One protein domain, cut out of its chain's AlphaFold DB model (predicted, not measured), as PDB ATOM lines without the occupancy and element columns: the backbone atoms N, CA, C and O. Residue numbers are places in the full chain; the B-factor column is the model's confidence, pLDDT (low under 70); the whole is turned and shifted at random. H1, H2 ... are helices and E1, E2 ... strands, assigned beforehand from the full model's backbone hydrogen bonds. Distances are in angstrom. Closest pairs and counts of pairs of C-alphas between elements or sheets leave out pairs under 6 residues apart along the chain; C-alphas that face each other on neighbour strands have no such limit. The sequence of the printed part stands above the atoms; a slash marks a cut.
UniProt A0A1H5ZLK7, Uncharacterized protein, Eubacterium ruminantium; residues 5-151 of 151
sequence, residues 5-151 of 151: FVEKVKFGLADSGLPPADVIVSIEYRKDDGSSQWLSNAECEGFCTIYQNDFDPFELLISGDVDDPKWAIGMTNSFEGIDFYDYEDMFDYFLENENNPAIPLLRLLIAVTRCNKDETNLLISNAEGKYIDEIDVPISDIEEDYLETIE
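Overview. This is residues 5 to 151 of the 151 residues of an uncharacterized protein of Eubacterium ruminantium (UniProt A0A1H5ZLK7). A twisted sheet of four strands forms a wall between helices: the helical hairpin H4 and H5 covers one face, and the short H1 lies over the opposite face. H3 and H6 pack on each other off the sheet, and the four-residue H2 is beside H1. The 147 printed residues hold four named strands and then six named helices, E1 E2 E3 E4 H1 H2 H3 H4 H5 H6, a mixed class. The sheet, in order E1 - E2 - E3 - E4, is all antiparallel. The whole is compact and rounded, with a radius of gyration of the C-alphas of 14.5 A and spans of 38 by 38 by 31 A.

Along the chain. E1, residues 5 to 13, begins at C-alpha 5 (59.210, 65.319, 23.169) and is 24.7 A long. E2, residues 23 to 31, measures 25.7 A; E3, residues 36 to 44, 26.4 A; E4, residues 47 to 53, 19.8 A. H4, residues 103 to 114, begins at C-alpha 103 (61.959, 66.753, 36.095) and is 16.3 A long. H5, residues 117 to 127, measures 15.3 A and H3, residues 87 to 96, 14.4 A. H1 is residues 58 to 62 and H2 residues 69 to 72. H6, residues 141 to 150, is 14.8 A long and ends at C-alpha 150 (59.382, 65.014, 55.398).

Arrangement. The strands form a meander, each the antiparallel neighbour of the one before. N 10 and O 26 of the hairpin E1 and E2 are 2.8 A apart, N 27 and O 39 of the hairpin E2 and E3 2.8 A, and N 40 and O 51 of the hairpin E3 and E4 2.8 A, within hydrogen-bond range. H4 lies over E2 and E3 at a height of 7.8 A over the sheet. It runs along the strands, at 22 degrees to E2 on the local plane. H5, on the same face, lies over E1 at a height of 9.8 A. H4, with residues 111 to 113 alone, touches H5 at a shallow tilt of 25 degrees, opposite ways; their closest C-alphas, of Val 112 and Thr 120, are 5.3 A apart. H1, on the opposite face, lies only just over E2, with 3 of its 5 C-alphas falling on it. H1 and H2 only just touch, with 3 pairs of C-alphas within 8 A, the closest those of Leu 61 and Trp 71 at 6.9 A. H3 and H6 touch at a steep tilt of 65 degrees, the same way, with the C-alphas of Phe 91 and Glu 143 closest at 6.9 A. In H1, H3, H4, H5 and H6 every O i to N i+4 pair is within hydrogen-bond range; H2 is too short for such a pair.

Size, cuts and confidence. The C-alphas of Gly 17 and Asp 33, the two farthest apart, are 41.8 A apart. The printed part has no cut. The links H2 to H3 and H5 to H6 are long. Mean pLDDT of the printed part is 89.2, with residues 15 to 21 and 64 to 67 under 70.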
ATOM      1  N   PHE A   5      60.254  66.026  23.899       97.38
ATOM      2  CA  PHE A   5      59.210  65.319  23.169       97.38
ATOM      3  C   PHE A   5      59.374  63.817  23.390       97.38
ATOM      4  O   PHE A   5      60.459  63.292  23.150       97.38
ATOM      5  N   VAL A   6      58.319  63.140  23.841       98.12
ATOM      6  CA  VAL A   6      58.316  61.693  24.088       98.12
ATOM      7  C   VAL A   6      57.969  60.982  22.785       98.12
ATOM      8  O   VAL A   6      56.838  61.049  22.308       98.12
ATOM      9  N   GLU A   7      58.950  60.316  22.183       97.88
ATOM     10  CA  GLU A   7      58.757  59.596  20.921       97.88
ATOM     11  C   GLU A   7      58.173  58.211  21.156       97.88
ATOM     12  O   GLU A   7      57.288  57.781  20.412       97.88
ATOM     13  N   LYS A   8      58.653  57.531  22.199       98.00
ATOM     14  CA  LYS A   8      58.261  56.162  22.508       98.00
ATOM     15  C   LYS A   8      58.491  55.841  23.975       98.00
ATOM     16  O   LYS A   8      59.483  56.279  24.552       98.00
ATOM     17  N   VAL A   9      57.627  55.017  24.554       97.81
ATOM     18  CA  VAL A   9      57.826  54.446  25.886       97.81
ATOM     19  C   VAL A   9      57.696  52.933  25.802       97.81
ATOM     20  O   VAL A   9      56.755  52.383  25.233       97.81
ATOM     21  N   LYS A  10      58.666  52.239  26.380       96.00
ATOM     22  CA  LYS A  10      58.660  50.790  26.525       96.00
ATOM     23  C   LYS A  10      58.616  50.433  27.993       96.00
ATOM     24  O   LYS A  10      59.299  51.056  28.796       96.00
ATOM     25  N   PHE A  11      57.851  49.401  28.302       94.38
ATOM     26  CA  PHE A  11      57.722  48.828  29.631       94.38
ATOM     27  C   PHE A  11      57.797  47.311  29.516       94.38
ATOM     28  O   PHE A  11      57.211  46.720  28.599       94.38
ATOM     29  N   GLY A  12      58.478  46.676  30.459       90.44
ATOM     30  CA  GLY A  12      58.471  45.234  30.588       90.44
ATOM     31  C   GLY A  12      58.886  44.778  31.973       90.44
ATOM     32  O   GLY A  12      59.545  45.494  32.719       90.44
ATOM     33  N   LEU A  13      58.468  43.560  32.295       86.88
ATOM     34  CA  LEU A  13      58.880  42.844  33.495       86.88
ATOM     35  C   LEU A  13      59.950  41.841  33.076       86.88
ATOM     36  O   LEU A  13      59.751  41.145  32.072       86.88
ATOM     37  N   ALA A  14      61.062  41.772  33.802       76.06
ATOM     38  CA  ALA A  14      62.064  40.751  33.520       76.06
ATOM     39  C   ALA A  14      61.521  39.365  33.900       76.06
ATOM     40  O   ALA A  14      60.868  39.192  34.928       76.06
ATOM     41  N   ASP A  15      61.786  38.365  33.058       59.78
ATOM     42  CA  ASP A  15      61.310  36.980  33.239       59.78
ATOM     43  C   ASP A  15      62.379  36.076  33.893       59.78
ATOM     44  O   ASP A  15      62.272  34.847  33.898       59.78
ATOM     45  N   SER A  16      63.463  36.652  34.424       53.88
ATOM     46  CA  SER A  16      64.534  35.883  35.056       53.88
ATOM     47  C   SER A  16      64.287  35.745  36.557       53.88
ATOM     48  O   SER A  16      64.248  36.714  37.301       53.88
ATOM     49  N   GLY A  17      64.199  34.503  37.048       49.22
ATOM     50  CA  GLY A  17      64.158  34.188  38.487       49.22
ATOM     51  C   GLY A  17      65.459  34.492  39.250       49.22
ATOM     52  O   GLY A  17      65.654  33.990  40.355       49.22
ATOM     53  N   LEU A  18      66.361  35.251  38.631       49.03
ATOM     54  CA  LEU A  18      67.587  35.809  39.180       49.03
ATOM     55  C   LEU A  18      67.635  37.267  38.683       49.03
ATOM     56  O   LEU A  18      67.375  37.475  37.493       49.03
ATOM     57  N   PRO A  19      67.906  38.250  39.566       50.28
ATOM     58  CA  PRO A  19      67.911  39.677  39.220       50.28
ATOM     59  C   PRO A  19      68.918  39.914  38.091       50.28
ATOM     60  O   PRO A  19      69.793  39.057  37.907       50.28
ATOM     61  N   PRO A  20      68.757  40.974  37.273       53.81
ATOM     62  CA  PRO A  20      69.212  42.334  37.657       53.81
ATOM     63  C   PRO A  20      68.139  43.402  37.908       53.81
ATOM     64  O   PRO A  20      68.465  44.411  38.526       53.81
ATOM     65  N   ALA A  21      66.910  43.227  37.421       64.56
ATOM     66  CA  ALA A  21      65.807  44.178  37.592       64.56
ATOM     67  C   ALA A  21      64.458  43.456  37.493       64.56
ATOM     68  O   ALA A  21      64.320  42.547  36.682       64.56
ATOM     69  N   ASP A  22      63.473  43.872  38.283       79.62
ATOM     70  CA  ASP A  22      62.092  43.380  38.257       79.62
ATOM     71  C   ASP A  22      61.274  44.080  37.158       79.62
ATOM     72  O   ASP A  22      60.440  43.463  36.486       79.62
ATOM     73  N   VAL A  23      61.541  45.374  36.951       88.56
ATOM     74  CA  VAL A  23      60.825  46.243  36.011       88.56
ATOM     75  C   VAL A  23      61.823  47.055  35.192       88.56
ATOM     76  O   VAL A  23      62.755  47.645  35.733       88.56
ATOM     77  N   ILE A  24      61.619  47.106  33.875       91.81
ATOM     78  CA  ILE A  24      62.408  47.929  32.961       91.81
ATOM     79  C   ILE A  24      61.470  48.879  32.222       91.81
ATOM     80  O   ILE A  24      60.523  48.450  31.554       91.81
ATOM     81  N   VAL A  25      61.785  50.172  32.282       95.12
ATOM     82  CA  VAL A  25      61.141  51.214  31.481       95.12
ATOM     83  C   VAL A  25      62.189  51.946  30.667       95.12
ATOM     84  O   VAL A  25      63.221  52.338  31.200       95.12
ATOM     85  N   SER A  26      61.913  52.168  29.385       96.94
ATOM     86  CA  SER A  26      62.772  52.942  28.487       96.94
ATOM     87  C   SER A  26      61.947  53.966  27.718       96.94
ATOM     88  O   SER A  26      61.014  53.605  27.003       96.94
ATOM     89  N   ILE A  27      62.316  55.237  27.834       98.31
ATOM     90  CA  ILE A  27      61.704  56.366  27.138       98.31
ATOM     91  C   ILE A  27      62.666  56.859  26.060       98.31
ATOM     92  O   ILE A  27      63.764  57.327  26.363       98.31
ATOM     93  N   GLU A  28      62.237  56.790  24.806       98.44
ATOM     94  CA  GLU A  28      62.849  57.541  23.718       98.44
ATOM     95  C   GLU A  28      62.310  58.967  23.760       98.44
ATOM     96  O   GLU A  28      61.099  59.196  23.658       98.44
ATOM     97  N   TYR A  29      63.203  59.934  23.915       97.62
ATOM     98  CA  TYR A  29      62.855  61.343  23.930       97.62
ATOM     99  C   TYR A  29      63.759  62.131  22.995       97.62
ATOM    100  O   TYR A  29      64.902  61.765  22.722       97.62
ATOM    101  N   ARG A  30      63.261  63.278  22.548       96.69
ATOM    102  CA  ARG A  30      64.013  64.227  21.734       96.69
ATOM    103  C   ARG A  30      63.867  65.631  22.295       96.69
ATOM    104  O   ARG A  30      62.760  66.067  22.605       96.69
ATOM    105  N   LYS A  31      64.981  66.353  22.392       94.06
ATOM    106  CA  LYS A  31      64.982  67.792  22.691       94.06
ATOM    107  C   LYS A  31      64.728  68.598  21.419       94.06
ATOM    108  O   LYS A  31      65.146  68.170  20.346       94.06
ATOM    109  N   ASP A  32      64.107  69.773  21.529       89.12
ATOM    110  CA  ASP A  32      63.840  70.655  20.370       89.12
ATOM    111  C   ASP A  32      65.084  70.925  19.493       89.12
ATOM    112  O   ASP A  32      64.972  71.120  18.283       89.12
ATOM    113  N   ASP A  33      66.272  70.932  20.100       84.19
ATOM    114  CA  ASP A  33      67.566  71.222  19.481       84.19
ATOM    115  C   ASP A  33      68.491  69.997  19.342       84.19
ATOM    116  O   ASP A  33      69.657  70.148  18.967       84.19
ATOM    117  N   GLY A  34      67.994  68.789  19.628       86.81
ATOM    118  CA  GLY A  34      68.809  67.579  19.750       86.81
ATOM    119  C   GLY A  34      68.369  66.409  18.873       86.81
ATOM    120  O   GLY A  34      67.298  66.398  18.266       86.81
ATOM    121  N   SER A  35      69.225  65.388  18.825       90.62
ATOM    122  CA  SER A  35      68.840  64.052  18.370       90.62
ATOM    123  C   SER A  35      68.022  63.337  19.444       90.62
ATOM    124  O   SER A  35      68.078  63.699  20.621       90.62
ATOM    125  N   SER A  36      67.292  62.301  19.038       95.69
ATOM    126  CA  SER A  36      66.636  61.396  19.976       95.69
ATOM    127  C   SER A  36      67.667  60.660  20.831       95.69
ATOM    128  O   SER A  36      68.770  60.348  20.369       95.69
ATOM    129  N   GLN A  37      67.312  60.422  22.085       96.88
ATOM    130  CA  GLN A  37      68.083  59.672  23.066       96.88
ATOM    131  C   GLN A  37      67.129  58.791  23.870       96.88
ATOM    132  O   GLN A  37      65.924  59.030  23.916       96.88
ATOM    133  N   TRP A  38      67.683  57.784  24.529       97.81
ATOM    134  CA  TRP A  38      66.945  56.866  25.379       97.81
ATOM    135  C   TRP A  38      67.310  57.107  26.837       97.81
ATOM    136  O   TRP A  38      68.491  57.102  27.178       97.81
ATOM    137  N   LEU A  39      66.301  57.303  27.683       97.75
ATOM    138  CA  LEU A  39      66.414  57.327  29.141       97.75
ATOM    139  C   LEU A  39      65.693  56.099  29.690       97.75
ATOM    140  O   LEU A  39      64.548  55.859  29.322       97.75
ATOM    141  N   SER A  40      66.344  55.294  30.522       95.62
ATOM    142  CA  SER A  40      65.732  54.081  31.076       95.62
ATOM    143  C   SER A  40      65.921  53.978  32.575       95.62
ATOM    144  O   SER A  40      66.922  54.457  33.097       95.62
ATOM    145  N   ASN A  41      64.977  53.318  33.232       94.00
ATOM    146  CA  ASN A  41      65.061  52.889  34.617       94.00
ATOM    147  C   ASN A  41      64.938  51.366  34.636       94.00
ATOM    148  O   ASN A  41      63.961  50.816  34.119       94.00
ATOM    149  N   ALA A  42      65.944  50.706  35.192       90.88
ATOM    150  CA  ALA A  42      65.879  49.304  35.557       90.88
ATOM    151  C   ALA A  42      65.766  49.237  37.083       90.88
ATOM    152  O   ALA A  42      66.715  49.577  37.793       90.88
ATOM    153  N   GLU A  43      64.588  48.856  37.573       89.62
ATOM    154  CA  GLU A  43      64.282  48.817  38.999       89.62
ATOM    155  C   GLU A  43      64.394  47.393  39.538       89.62
ATOM    156  O   GLU A  43      63.816  46.471  38.963       89.62
ATOM    157  N   CYS A  44      65.098  47.222  40.657       84.88
ATOM    158  CA  CYS A  44      65.225  45.955  41.377       84.88
ATOM    159  C   CYS A  44      64.989  46.189  42.868       84.88
ATOM    160  O   CYS A  44      65.687  47.007  43.465       84.88
ATOM    161  N   GLU A  45      64.036  45.481  43.481       81.31
ATOM    162  CA  GLU A  45      63.747  45.599  44.925       81.31
ATOM    163  C   GLU A  45      63.534  47.055  45.416       81.31
ATOM    164  O   GLU A  45      63.850  47.390  46.555       81.31
ATOM    165  N   GLY A  46      62.996  47.930  44.556       80.38
ATOM    166  CA  GLY A  46      62.768  49.350  44.859       80.38
ATOM    167  C   GLY A  46      63.974  50.273  44.636       80.38
ATOM    168  O   GLY A  46      63.854  51.478  44.840       80.38
ATOM    169  N   PHE A  47      65.113  49.749  44.179       84.25
ATOM    170  CA  PHE A  47      66.268  50.551  43.776       84.25
ATOM    171  C   PHE A  47      66.227  50.849  42.279       84.25
ATOM    172  O   PHE A  47      66.194  49.925  41.463       84.25
ATOM    173  N   CYS A  48      66.283  52.129  41.910       89.56
ATOM    174  CA  CYS A  48      66.409  52.545  40.517       89.56
ATOM    175  C   CYS A  48      67.858  52.515  40.034       89.56
ATOM    176  O   CYS A  48      68.763  53.028  40.693       89.56
ATOM    177  N   THR A  49      68.063  52.010  38.820       91.00
ATOM    178  CA  THR A  49      69.302  52.217  38.065       91.00
ATOM    179  C   THR A  49      68.972  52.929  36.763       91.00
ATOM    180  O   THR A  49      68.209  52.412  35.942       91.00
ATOM    181  N   ILE A  50      69.538  54.121  36.566       94.06
ATOM    182  CA  ILE A  50      69.219  54.974  35.419       94.06
ATOM    183  C   ILE A  50      70.254  54.820  34.309       94.06
ATOM    184  O   ILE A  50      71.463  54.753  34.541       94.06
ATOM    185  N   TYR A  51      69.754  54.807  33.078       94.50
ATOM    186  CA  TYR A  51      70.539  54.647  31.866       94.50
ATOM    187  C   TYR A  51      70.244  55.752  30.864       94.50
ATOM    188  O   TYR A  51      69.078  56.028  30.587       94.50
ATOM    189  N   GLN A  52      71.283  56.301  30.238       96.19
ATOM    190  CA  GLN A  52      71.169  57.191  29.088       96.19
ATOM    191  C   GLN A  52      71.981  56.651  27.907       96.19
ATOM    192  O   GLN A  52      73.187  56.432  28.015       96.19
ATOM    193  N   ASN A  53      71.326  56.463  26.762       95.56
ATOM    194  CA  ASN A  53      71.943  55.895  25.562       95.56
ATOM    195  C   ASN A  53      71.501  56.633  24.286       95.56
ATOM    196  O   ASN A  53      70.452  57.276  24.246       95.56
ATOM    197  N   ASP A  54      72.305  56.535  23.226       95.44
ATOM    198  CA  ASP A  54      71.956  56.962  21.860       95.44
ATOM    199  C   ASP A  54      71.320  55.829  21.027       95.44
ATOM    200  O   ASP A  54      70.945  56.024  19.871       95.44
ATOM    201  N   PHE A  55      71.169  54.650  21.631       94.38
ATOM    202  CA  PHE A  55      70.492  53.480  21.090       94.38
ATOM    203  C   PHE A  55      69.428  52.982  22.072       94.38
ATOM    204  O   PHE A  55      69.496  53.269  23.263       94.38
ATOM    205  N   ASP A  56      68.477  52.205  21.564       94.56
ATOM    206  CA  ASP A  56      67.404  51.555  22.320       94.56
ATOM    207  C   ASP A  56      67.961  50.434  23.220       94.56
ATOM    208  O   ASP A  56      68.344  49.378  22.700       94.56
ATOM    209  N   PRO A  57      68.037  50.625  24.553       90.56
ATOM    210  CA  PRO A  57      68.661  49.658  25.446       90.56
ATOM    211  C   PRO A  57      67.659  48.613  25.954       90.56
ATOM    212  O   PRO A  57      68.048  47.710  26.685       90.56
ATOM    213  N   PHE A  58      66.375  48.713  25.598       91.06
ATOM    214  CA  PHE A  58      65.311  47.977  26.280       91.06
ATOM    215  C   PHE A  58      65.499  46.460  26.222       91.06
ATOM    216  O   PHE A  58      65.444  45.799  27.250       91.06
ATOM    217  N   GLU A  59      65.779  45.908  25.037       87.25
ATOM    218  CA  GLU A  59      65.995  44.462  24.887       87.25
ATOM    219  C   GLU A  59      67.237  43.997  25.651       87.25
ATOM    220  O   GLU A  59      67.245  42.910  26.216       87.25
ATOM    221  N   LEU A  60      68.275  44.837  25.703       84.69
ATOM    222  CA  LEU A  60      69.493  44.543  26.448       84.69
ATOM    223  C   LEU A  60      69.223  44.473  27.959       84.69
ATOM    224  O   LEU A  60      69.727  43.568  28.622       84.69
ATOM    225  N   LEU A  61      68.432  45.417  28.474       86.12
ATOM    226  CA  LEU A  61      68.087  45.524  29.890       86.12
ATOM    227  C   LEU A  61      67.036  44.486  30.314       86.12
ATOM    228  O   LEU A  61      67.079  43.990  31.428       86.12
ATOM    229  N   ILE A  62      66.094  44.100  29.451       83.81
ATOM    230  CA  ILE A  62      65.064  43.120  29.835       83.81
ATOM    231  C   ILE A  62      65.544  41.666  29.728       83.81
ATOM    232  O   ILE A  62      65.031  40.794  30.425       83.81
ATOM    233  N   SER A  63      66.524  41.380  28.862       75.38
ATOM    234  CA  SER A  63      67.022  40.016  28.621       75.38
ATOM    235  C   SER A  63      68.239  39.635  29.475       75.38
ATOM    236  O   SER A  63      68.930  38.665  29.155       75.38
ATOM    237  N   GLY A  64      68.589  40.457  30.464       62.22
ATOM    238  CA  GLY A  64      69.906  40.469  31.088       62.22
ATOM    239  C   GLY A  64      70.191  39.340  32.081       62.22
ATOM    240  O   GLY A  64      69.356  38.991  32.904       62.22
ATOM    241  N   ASP A  65      71.425  38.840  32.041       65.69
ATOM    242  CA  ASP A  65      72.104  38.204  33.177       65.69
ATOM    243  C   ASP A  65      72.795  39.324  33.983       65.69
ATOM    244  O   ASP A  65      73.432  40.181  33.364       65.69
ATOM    245  N   VAL A  66      72.671  39.345  35.320       62.41
ATOM    246  CA  VAL A  66      73.323  40.341  36.212       62.41
ATOM    247  C   VAL A  66      74.806  40.502  35.944       62.41
ATOM    248  O   VAL A  66      75.351  41.593  36.105       62.41
ATOM    249  N   ASP A  67      75.457  39.411  35.554       68.75
ATOM    250  CA  ASP A  67      76.897  39.382  35.359       68.75
ATOM    251  C   ASP A  67      77.312  39.819  33.939       68.75
ATOM    252  O   ASP A  67      78.511  39.843  33.641       68.75
ATOM    253  N   ASP A  68      76.372  40.178  33.045       75.88
ATOM    254  CA  ASP A  68      76.715  40.707  31.718       75.88
ATOM    255  C   ASP A  68      77.245  42.152  31.853       75.88
ATOM    256  O   ASP A  68      76.486  43.064  32.194       75.88
ATOM    257  N   PRO A  69      78.522  42.424  31.509       78.56
ATOM    258  CA  PRO A  69      79.107  43.764  31.591       78.56
ATOM    259  C   PRO A  69      78.362  44.827  30.776       78.56
ATOM    260  O   PRO A  69      78.573  46.023  30.979       78.56
ATOM    261  N   LYS A  70      77.507  44.415  29.834       76.75
ATOM    262  CA  LYS A  70      76.658  45.333  29.076       76.75
ATOM    263  C   LYS A  70      75.651  46.088  29.951       76.75
ATOM    264  O   LYS A  70      75.222  47.156  29.531       76.75
ATOM    265  N   TRP A  71      75.352  45.613  31.162       78.62
ATOM    266  CA  TRP A  71      74.568  46.354  32.160       78.62
ATOM    267  C   TRP A  71      75.235  47.627  32.667       78.62
ATOM    268  O   TRP A  71      74.568  48.455  33.271       78.62
ATOM    269  N   ALA A  72      76.533  47.818  32.426       85.31
ATOM    270  CA  ALA A  72      77.201  49.081  32.725       85.31
ATOM    271  C   ALA A  72      77.080  50.102  31.576       85.31
ATOM    272  O   ALA A  72      77.466  51.260  31.737       85.31
ATOM    273  N   ILE A  73      76.592  49.697  30.395       87.81
ATOM    274  CA  ILE A  73      76.544  50.572  29.219       87.81
ATOM    275  C   ILE A  73      75.436  51.607  29.395       87.81
ATOM    276  O   ILE A  73      74.258  51.272  29.480       87.81
ATOM    277  N   GLY A  74      75.837  52.876  29.429       91.12
ATOM    278  CA  GLY A  74      74.924  54.005  29.572       91.12
ATOM    279  C   GLY A  74      74.431  54.232  30.998       91.12
ATOM    280  O   GLY A  74      73.657  55.160  31.195       91.12
ATOM    281  N   MET A  75      74.869  53.437  31.982       92.69
ATOM    282  CA  MET A  75      74.539  53.674  33.391       92.69
ATOM    283  C   MET A  75      75.028  55.069  33.798       92.69
ATOM    284  O   MET A  75      76.180  55.429  33.533       92.69
ATOM    285  N   THR A  76      74.156  55.853  34.424       94.31
ATOM    286  CA  THR A  76      74.450  57.228  34.826       94.31
ATOM    287  C   THR A  76      73.854  57.536  36.192       94.31
ATOM    288  O   THR A  76      72.766  57.075  36.523       94.31
ATOM    289  N   ASN A  77      74.562  58.369  36.949       94.00
ATOM    290  CA  ASN A  77      74.103  58.925  38.225       94.00
ATOM    291  C   ASN A  77      73.744  60.407  38.076       94.00
ATOM    292  O   ASN A  77      73.729  61.155  39.048       94.00
ATOM    293  N   SER A  78      73.563  60.865  36.837       94.88
ATOM    294  CA  SER A  78      73.057  62.198  36.577       94.88
ATOM    295  C   SER A  78      72.340  62.312  35.241       94.88
ATOM    296  O   SER A  78      72.617  61.583  34.281       94.88
ATOM    297  N   PHE A  79      71.407  63.256  35.182       94.38
ATOM    298  CA  PHE A  79      70.650  63.592  33.988       94.38
ATOM    299  C   PHE A  79      70.333  65.087  33.989       94.38
ATOM    300  O   PHE A  79      69.707  65.585  34.914       94.38
ATOM    301  N   GLU A  80      70.771  65.821  32.962       91.56
ATOM    302  CA  GLU A  80      70.418  67.245  32.768       91.56
ATOM    303  C   GLU A  80      70.721  68.142  33.993       91.56
ATOM    304  O   GLU A  80      69.988  69.081  34.308       91.56
ATOM    305  N   GLY A  81      71.835  67.861  34.681       89.38
ATOM    306  CA  GLY A  81      72.273  68.599  35.872       89.38
ATOM    307  C   GLY A  81      71.572  68.194  37.173       89.38
ATOM    308  O   GLY A  81      71.718  68.896  38.172       89.38
ATOM    309  N   ILE A  82      70.815  67.099  37.145       93.12
ATOM    310  CA  ILE A  82      70.234  66.424  38.305       93.12
ATOM    311  C   ILE A  82      71.176  65.270  38.642       93.12
ATOM    312  O   ILE A  82      71.279  64.345  37.841       93.12
ATOM    313  N   ASP A  83      71.892  65.347  39.761       92.38
ATOM    314  CA  ASP A  83      72.721  64.250  40.270       92.38
ATOM    315  C   ASP A  83      71.876  63.397  41.224       92.38
ATOM    316  O   ASP A  83      71.132  63.949  42.033       92.38
ATOM    317  N   PHE A  84      71.970  62.071  41.127       87.62
ATOM    318  CA  PHE A  84      71.180  61.149  41.945       87.62
ATOM    319  C   PHE A  84      71.903  59.818  42.177       87.62
ATOM    320  O   PHE A  84      72.521  59.261  41.262       87.62
ATOM    321  N   TYR A  85      71.800  59.290  43.398       84.38
ATOM    322  CA  TYR A  85      72.213  57.925  43.738       84.38
ATOM    323  C   TYR A  85      71.020  57.012  44.033       84.38
ATOM    324  O   TYR A  85      71.126  55.801  43.835       84.38
ATOM    325  N   ASP A  86      69.898  57.591  44.449       88.56
ATOM    326  CA  ASP A  86      68.629  56.916  44.695       88.56
ATOM    327  C   ASP A  86      67.437  57.843  44.382       88.56
ATOM    328  O   ASP A  86      67.587  58.912  43.781       88.56
ATOM    329  N   TYR A  87      66.231  57.392  44.728       93.31
ATOM    330  CA  TYR A  87      65.011  58.170  44.554       93.31
ATOM    331  C   TYR A  87      64.922  59.378  45.496       93.31
ATOM    332  O   TYR A  87      64.409  60.412  45.075       93.31
ATOM    333  N   GLU A  88      65.432  59.279  46.726       93.50
ATOM    334  CA  GLU A  88      65.363  60.367  47.710       93.50
ATOM    335  C   GLU A  88      66.163  61.580  47.214       93.50
ATOM    336  O   GLU A  88      65.621  62.685  47.170       93.50
ATOM    337  N   ASP A  89      67.380  61.355  46.701       92.62
ATOM    338  CA  ASP A  89      68.201  62.400  46.072       92.62
ATOM    339  C   ASP A  89      67.466  63.094  44.907       92.62
ATOM    340  O   ASP A  89      67.536  64.317  44.738       92.62
ATOM    341  N   MET A  90      66.752  62.315  44.080       94.69
ATOM    342  CA  MET A  90      65.957  62.869  42.980       94.69
ATOM    343  C   MET A  90      64.818  63.742  43.504       94.69
ATOM    344  O   MET A  90      64.602  64.837  42.982       94.69
ATOM    345  N   PHE A  91      64.093  63.283  44.523       95.44
ATOM    346  CA  PHE A  91      62.938  63.997  45.066       95.44
ATOM    347  C   PHE A  91      63.331  65.270  45.815       95.44
ATOM    348  O   PHE A  91      62.701  66.308  45.587       95.44
ATOM    349  N   ASP A  92      64.415  65.240  46.594       95.12
ATOM    350  CA  ASP A  92      65.027  66.440  47.180       95.12
ATOM    351  C   ASP A  92      65.311  67.484  46.090       95.12
ATOM    352  O   ASP A  92      64.885  68.644  46.173       95.12
ATOM    353  N   TYR A  93      65.950  67.062  44.991       95.19
ATOM    354  CA  TYR A  93      66.211  67.958  43.870       95.19
ATOM    355  C   TYR A  93      64.917  68.496  43.245       95.19
ATOM    356  O   TYR A  93      64.857  69.680  42.890       95.19
ATOM    357  N   PHE A  94      63.892  67.652  43.072       95.19
ATOM    358  CA  PHE A  94      62.626  68.050  42.453       95.19
ATOM    359  C   PHE A  94      61.935  69.162  43.243       95.19
ATOM    360  O   PHE A  94      61.444  70.116  42.633       95.19
ATOM    361  N   LEU A  95      61.950  69.065  44.576       94.44
ATOM    362  CA  LEU A  95      61.391  70.066  45.485       94.44
ATOM    363  C   LEU A  95      62.147  71.399  45.413       94.44
ATOM    364  O   LEU A  95      61.539  72.469  45.419       94.44
ATOM    365  N   GLU A  96      63.475  71.357  45.303       94.44
ATOM    366  CA  GLU A  96      64.295  72.571  45.233       94.44
ATOM    367  C   GLU A  96      64.284  73.239  43.844       94.44
ATOM    368  O   GLU A  96      64.573  74.435  43.723       94.44
ATOM    369  N   ASN A  97      63.957  72.488  42.784       94.19
ATOM    370  CA  ASN A  97      64.183  72.899  41.396       94.19
ATOM    371  C   ASN A  97      62.975  72.685  40.468       94.19
ATOM    372  O   ASN A  97      63.168  72.405  39.286       94.19
ATOM    373  N   GLU A  98      61.745  72.897  40.944       88.75
ATOM    374  CA  GLU A  98      60.476  72.631  40.226       88.75
ATOM    375  C   GLU A  98      60.397  73.132  38.765       88.75
ATOM    376  O   GLU A  98      59.649  72.596  37.951       88.75
ATOM    377  N   ASN A  99      61.168  74.165  38.403       90.25
ATOM    378  CA  ASN A  99      61.195  74.729  37.049       90.25
ATOM    379  C   ASN A  99      62.166  74.018  36.081       90.25
ATOM    380  O   ASN A  99      62.286  74.447  34.929       90.25
ATOM    381  N   ASN A 100      62.899  72.985  36.516       92.25
ATOM    382  CA  ASN A 100      63.796  72.238  35.638       92.25
ATOM    383  C   ASN A 100      62.967  71.364  34.663       92.25
ATOM    384  O   ASN A 100      62.240  70.470  35.098       92.25
ATOM    385  N   PRO A 101      63.084  71.571  33.335       92.38
ATOM    386  CA  PRO A 101      62.265  70.885  32.331       92.38
ATOM    387  C   PRO A 101      62.534  69.377  32.223       92.38
ATOM    388  O   PRO A 101      61.762  68.680  31.569       92.38
ATOM    389  N   ALA A 102      63.626  68.873  32.809       93.94
ATOM    390  CA  ALA A 102      63.941  67.447  32.841       93.94
ATOM    391  C   ALA A 102      63.152  66.688  33.923       93.94
ATOM    392  O   ALA A 102      62.944  65.483  33.779       93.94
ATOM    393  N   ILE A 103      62.675  67.378  34.969       95.50
ATOM    394  CA  ILE A 103      61.959  66.753  36.095       95.50
ATOM    395  C   ILE A 103      60.713  65.996  35.625       95.50
ATOM    396  O   ILE A 103      60.585  64.825  35.975       95.50
ATOM    397  N   PRO A 104      59.817  66.571  34.793       95.81
ATOM    398  CA  PRO A 104      58.654  65.835  34.305       95.81
ATOM    399  C   PRO A 104      59.009  64.548  33.544       95.81
ATOM    400  O   PRO A 104      58.255  63.580  33.594       95.81
ATOM    401  N   LEU A 105      60.160  64.510  32.862       96.50
ATOM    402  CA  LEU A 105      60.604  63.324  32.126       96.50
ATOM    403  C   LEU A 105      61.080  62.223  33.081       96.50
ATOM    404  O   LEU A 105      60.728  61.061  32.880       96.50
ATOM    405  N   LEU A 106      61.830  62.588  34.126       96.81
ATOM    406  CA  LEU A 106      62.194  61.653  35.192       96.81
ATOM    407  C   LEU A 106      60.949  61.170  35.938       96.81
ATOM    408  O   LEU A 106      60.778  59.969  36.086       96.81
ATOM    409  N   ARG A 107      60.019  62.056  36.310       96.44
ATOM    410  CA  ARG A 107      58.750  61.643  36.932       96.44
ATOM    411  C   ARG A 107      57.960  60.677  36.057       96.44
ATOM    412  O   ARG A 107      57.448  59.693  36.574       96.44
ATOM    413  N   LEU A 108      57.894  60.900  34.739       97.19
ATOM    414  CA  LEU A 108      57.224  59.966  33.830       97.19
ATOM    415  C   LEU A 108      57.910  58.597  33.849       97.19
ATOM    416  O   LEU A 108      57.226  57.578  33.899       97.19
ATOM    417  N   LEU A 109      59.245  58.574  33.835       96.94
ATOM    418  CA  LEU A 109      60.025  57.343  33.930       96.94
ATOM    419  C   LEU A 109      59.688  56.568  35.212       96.94
ATOM    420  O   LEU A 109      59.398  55.380  35.135       96.94
ATOM    421  N   ILE A 110      59.664  57.251  36.359       95.56
ATOM    422  CA  ILE A 110      59.356  56.658  37.668       95.56
ATOM    423  C   ILE A 110      57.901  56.181  37.725       95.56
ATOM    424  O   ILE A 110      57.641  55.031  38.072       95.56
ATOM    425  N   ALA A 111      56.949  57.025  37.321       95.06
ATOM    426  CA  ALA A 111      55.526  56.702  37.341       95.06
ATOM    427  C   ALA A 111      55.210  55.463  36.492       95.06
ATOM    428  O   ALA A 111      54.486  54.577  36.940       95.06
ATOM    429  N   VAL A 112      55.785  55.356  35.288       95.56
ATOM    430  CA  VAL A 112      55.603  54.180  34.419       95.56
ATOM    431  C   VAL A 112      56.232  52.924  35.038       95.56
ATOM    432  O   VAL A 112      55.658  51.847  34.886       95.56
ATOM    433  N   THR A 113      57.356  53.044  35.756       93.38
ATOM    434  CA  THR A 113      57.992  51.917  36.466       93.38
ATOM    435  C   THR A 113      57.137  51.412  37.630       93.38
ATOM    436  O   THR A 113      57.030  50.206  37.835       93.38
ATOM    437  N   ARG A 114      56.530  52.331  38.387       89.94
ATOM    438  CA  ARG A 114      55.923  52.048  39.696       89.94
ATOM    439  C   ARG A 114      54.408  51.835  39.682       89.94
ATOM    440  O   ARG A 114      53.861  51.257  40.618       89.94
ATOM    441  N   CYS A 115      53.706  52.290  38.646       85.31
ATOM    442  CA  CYS A 115      52.254  52.121  38.562       85.31
ATOM    443  C   CYS A 115      51.838  50.680  38.223       85.31
ATOM    444  O   CYS A 115      52.617  49.867  37.717       85.31
ATOM    445  N   ASN A 116      50.569  50.348  38.480       82.69
ATOM    446  CA  ASN A 116      50.049  49.038  38.097       82.69
ATOM    447  C   ASN A 116      49.908  48.916  36.570       82.69
ATOM    448  O   ASN A 116      49.762  49.903  35.857       82.69
ATOM    449  N   LYS A 117      49.865  47.680  36.060       78.44
ATOM    450  CA  LYS A 117      49.875  47.399  34.614       78.44
ATOM    451  C   LYS A 117      48.790  48.125  33.802       78.44
ATOM    452  O   LYS A 117      49.025  48.458  32.638       78.44
ATOM    453  N   ASP A 118      47.596  48.318  34.361       82.75
ATOM    454  CA  ASP A 118      46.501  48.983  33.647       82.75
ATOM    455  C   ASP A 118      46.764  50.494  33.536       82.75
ATOM    456  O   ASP A 118      46.588  51.076  32.461       82.75
ATOM    457  N   GLU A 119      47.274  51.106  34.605       87.25
ATOM    458  CA  GLU A 119      47.742  52.497  34.624       87.25
ATOM    459  C   GLU A 119      48.961  52.704  33.724       87.25
ATOM    460  O   GLU A 119      48.992  53.676  32.968       87.25
ATOM    461  N   THR A 120      49.908  51.759  33.711       89.56
ATOM    462  CA  THR A 120      51.104  51.798  32.858       89.56
ATOM    463  C   THR A 120      50.733  51.981  31.391       89.56
ATOM    464  O   THR A 120      51.230  52.884  30.721       89.56
ATOM    465  N   ASN A 121      49.816  51.154  30.874       91.56
ATOM    466  CA  ASN A 121      49.410  51.223  29.467       91.56
ATOM    467  C   ASN A 121      48.715  52.549  29.131       91.56
ATOM    468  O   ASN A 121      48.914  53.096  28.042       91.56
ATOM    469  N   LEU A 122      47.901  53.066  30.056       92.56
ATOM    470  CA  LEU A 122      47.221  54.344  29.882       92.56
ATOM    471  C   LEU A 122      48.220  55.508  29.878       92.56
ATOM    472  O   LEU A 122      48.133  56.370  29.003       92.56
ATOM    473  N   LEU A 123      49.177  55.517  30.809       94.19
ATOM    474  CA  LEU A 123      50.231  56.530  30.885       94.19
ATOM    475  C   LEU A 123      51.101  56.527  29.629       94.19
ATOM    476  O   LEU A 123      51.290  57.584  29.031       94.19
ATOM    477  N   ILE A 124      51.540  55.351  29.167       95.38
ATOM    478  CA  ILE A 124      52.308  55.209  27.922       95.38
ATOM    479  C   ILE A 124      51.525  55.786  26.740       95.38
ATOM    480  O   ILE A 124      52.018  56.674  26.045       95.38
ATOM    481  N   SER A 125      50.275  55.349  26.550       94.75
ATOM    482  CA  SER A 125      49.441  55.830  25.441       94.75
ATOM    483  C   SER A 125      49.148  57.330  25.523       94.75
ATOM    484  O   SER A 125      48.892  57.954  24.492       94.75
ATOM    485  N   ASN A 126      49.122  57.903  26.726       95.00
ATOM    486  CA  ASN A 126      48.914  59.332  26.924       95.00
ATOM    487  C   ASN A 126      50.188  60.148  26.702       95.00
ATOM    488  O   ASN A 126      50.058  61.330  26.375       95.00
ATOM    489  N   ALA A 127      51.365  59.552  26.887       96.75
ATOM    490  CA  ALA A 127      52.646  60.233  26.801       96.75
ATOM    491  C   ALA A 127      53.233  60.245  25.384       96.75
ATOM    492  O   ALA A 127      53.737  61.275  24.937       96.75
ATOM    493  N   GLU A 128      53.157  59.123  24.665       97.56
ATOM    494  CA  GLU A 128      53.759  59.001  23.336       97.56
ATOM    495  C   GLU A 128      53.212  60.044  22.346       97.56
ATOM    496  O   GLU A 128      52.004  60.259  22.209       97.56
ATOM    497  N   GLY A 129      54.126  60.690  21.621       97.38
ATOM    498  CA  GLY A 129      53.802  61.688  20.609       97.38
ATOM    499  C   GLY A 129      53.473  63.077  21.160       97.38
ATOM    500  O   GLY A 129      52.924  63.894  20.413       97.38
ATOM    501  N   LYS A 130      53.790  63.360  22.429       97.50
ATOM    502  CA  LYS A 130      53.555  64.663  23.070       97.50
ATOM    503  C   LYS A 130      54.822  65.242  23.681       97.50
ATOM    504  O   LYS A 130      55.804  64.542  23.931       97.50
ATOM    505  N   TYR A 131      54.783  66.544  23.935       97.19
ATOM    506  CA  TYR A 131      55.783  67.171  24.784       97.19
ATOM    507  C   TYR A 131      55.512  66.866  26.257       97.19
ATOM    508  O   TYR A 131      54.361  66.772  26.674       97.19
ATOM    509  N   ILE A 132      56.573  66.730  27.053       95.75
ATOM    510  CA  ILE A 132      56.467  66.341  28.463       95.75
ATOM    511  C   ILE A 132      55.702  67.356  29.317       95.75
ATOM    512  O   ILE A 132      55.023  66.979  30.262       95.75
ATOM    513  N   ASP A 133      55.750  68.636  28.945       94.00
ATOM    514  CA  ASP A 133      55.004  69.719  29.593       94.00
ATOM    515  C   ASP A 133      53.503  69.735  29.237       94.00
ATOM    516  O   ASP A 133      52.739  70.505  29.813       94.00
ATOM    517  N   GLU A 134      53.068  68.888  28.300       95.62
ATOM    518  CA  GLU A 134      51.664  68.684  27.922       95.62
ATOM    519  C   GLU A 134      51.061  67.426  28.575       95.62
ATOM    520  O   GLU A 134      49.882  67.122  28.363       95.62
ATOM    521  N   ILE A 135      51.863  66.673  29.335       94.81
ATOM    522  CA  ILE A 135      51.473  65.421  29.984       94.81
ATOM    523  C   ILE A 135      51.249  65.688  31.473       94.81
ATOM    524  O   ILE A 135      52.116  66.227  32.155       94.81
ATOM    525  N   ASP A 136      50.090  65.277  31.981       91.50
ATOM    526  CA  ASP A 136      49.814  65.248  33.418       91.50
ATOM    527  C   ASP A 136      50.399  63.955  33.997       91.50
ATOM    528  O   ASP A 136      49.820  62.875  33.851       91.50
ATOM    529  N   VAL A 137      51.617  64.050  34.530       92.19
ATOM    530  CA  VAL A 137      52.345  62.912  35.095       92.19
ATOM    531  C   VAL A 137      51.946  62.756  36.564       92.19
ATOM    532  O   VAL A 137      52.169  63.692  37.335       92.19
ATOM    533  N   PRO A 138      51.374  61.609  36.975       91.75
ATOM    534  CA  PRO A 138      51.018  61.391  38.371       91.75
ATOM    535  C   PRO A 138      52.272  61.277  39.242       91.75
ATOM    536  O   PRO A 138      53.317  60.808  38.787       91.75
ATOM    537  N   ILE A 139      52.138  61.672  40.507       92.38
ATOM    538  CA  ILE A 139      53.136  61.397  41.541       92.38
ATOM    539  C   ILE A 139      53.181  59.877  41.750       92.38
ATOM    540  O   ILE A 139      52.142  59.216  41.762       92.38
ATOM    541  N   SER A 140      54.385  59.313  41.821       92.69
ATOM    542  CA  SER A 140      54.565  57.876  42.065       92.69
ATOM    543  C   SER A 140      54.352  57.525  43.537       92.69
ATOM    544  O   SER A 140      54.571  58.370  44.396       92.69
ATOM    545  N   ASP A 141      54.008  56.272  43.830       91.94
ATOM    546  CA  ASP A 141      53.809  55.784  45.203       91.94
ATOM    547  C   ASP A 141      55.010  56.066  46.122       91.94
ATOM    548  O   ASP A 141      54.842  56.525  47.244       91.94
ATOM    549  N   ILE A 142      56.230  55.874  45.621       92.62
ATOM    550  CA  ILE A 142      57.457  56.133  46.380       92.62
ATOM    551  C   ILE A 142      57.751  57.631  46.566       92.62
ATOM    552  O   ILE A 142      58.363  58.016  47.559       92.62
ATOM    553  N   GLU A 143      57.304  58.485  45.641       94.25
ATOM    554  CA  GLU A 143      57.378  59.942  45.811       94.25
ATOM    555  C   GLU A 143      56.332  60.412  46.836       94.25
ATOM    556  O   GLU A 143      56.651  61.252  47.671       94.25
ATOM    557  N   GLU A 144      55.121  59.839  46.833       94.75
ATOM    558  CA  GLU A 144      54.108  60.084  47.875       94.75
ATOM    559  C   GLU A 144      54.631  59.680  49.260       94.75
ATOM    560  O   GLU A 144      54.636  60.512  50.168       94.75
ATOM    561  N   ASP A 145      55.149  58.452  49.398       93.81
ATOM    562  CA  ASP A 145      55.741  57.953  50.645       93.81
ATOM    563  C   ASP A 145      56.864  58.879  51.136       93.81
ATOM    564  O   ASP A 145      56.909  59.239  52.311       93.81
ATOM    565  N   TYR A 146      57.761  59.307  50.241       94.94
ATOM    566  CA  TYR A 146      58.844  60.228  50.584       94.94
ATOM    567  C   TYR A 146      58.317  61.569  51.109       94.94
ATOM    568  O   TYR A 146      58.763  62.034  52.162       94.94
ATOM    569  N   LEU A 147      57.333  62.169  50.430       94.88
ATOM    570  CA  LEU A 147      56.727  63.429  50.863       94.88
ATOM    571  C   LEU A 147      56.089  63.304  52.255       94.88
ATOM    572  O   LEU A 147      56.271  64.195  53.080       94.88
ATOM    573  N   GLU A 148      55.436  62.178  52.561       95.06
ATOM    574  CA  GLU A 148      54.882  61.913  53.898       95.06
ATOM    575  C   GLU A 148      55.961  61.805  54.996       95.06
ATOM    576  O   GLU A 148      55.674  62.064  56.165       95.06
ATOM    577  N   THR A 149      57.203  61.431  54.660       92.44
ATOM    578  CA  THR A 149      58.295  61.331  55.651       92.44
ATOM    579  C   THR A 149      58.914  62.669  56.045       92.44
ATOM    580  O   THR A 149      59.523  62.759  57.118       92.44
ATOM    581  N   ILE A 150      58.782  63.689  55.193       90.88
ATOM    582  CA  ILE A 150      59.382  65.014  55.398       90.88
ATOM    583  C   ILE A 150      58.374  66.073  55.880       90.88
ATOM    584  O   ILE A 150      58.789  67.190  56.206       90.88
ATOM    585  N   GLU A 151      57.080  65.732  55.947       73.56
ATOM    586  CA  GLU A 151      56.015  66.520  56.600       73.56
ATOM    587  C   GLU A 151      56.086  66.483  58.142       73.56
ATOM    588  O   GLU A 151      55.878  67.559  58.762       73.56
TER     589      GLU A 151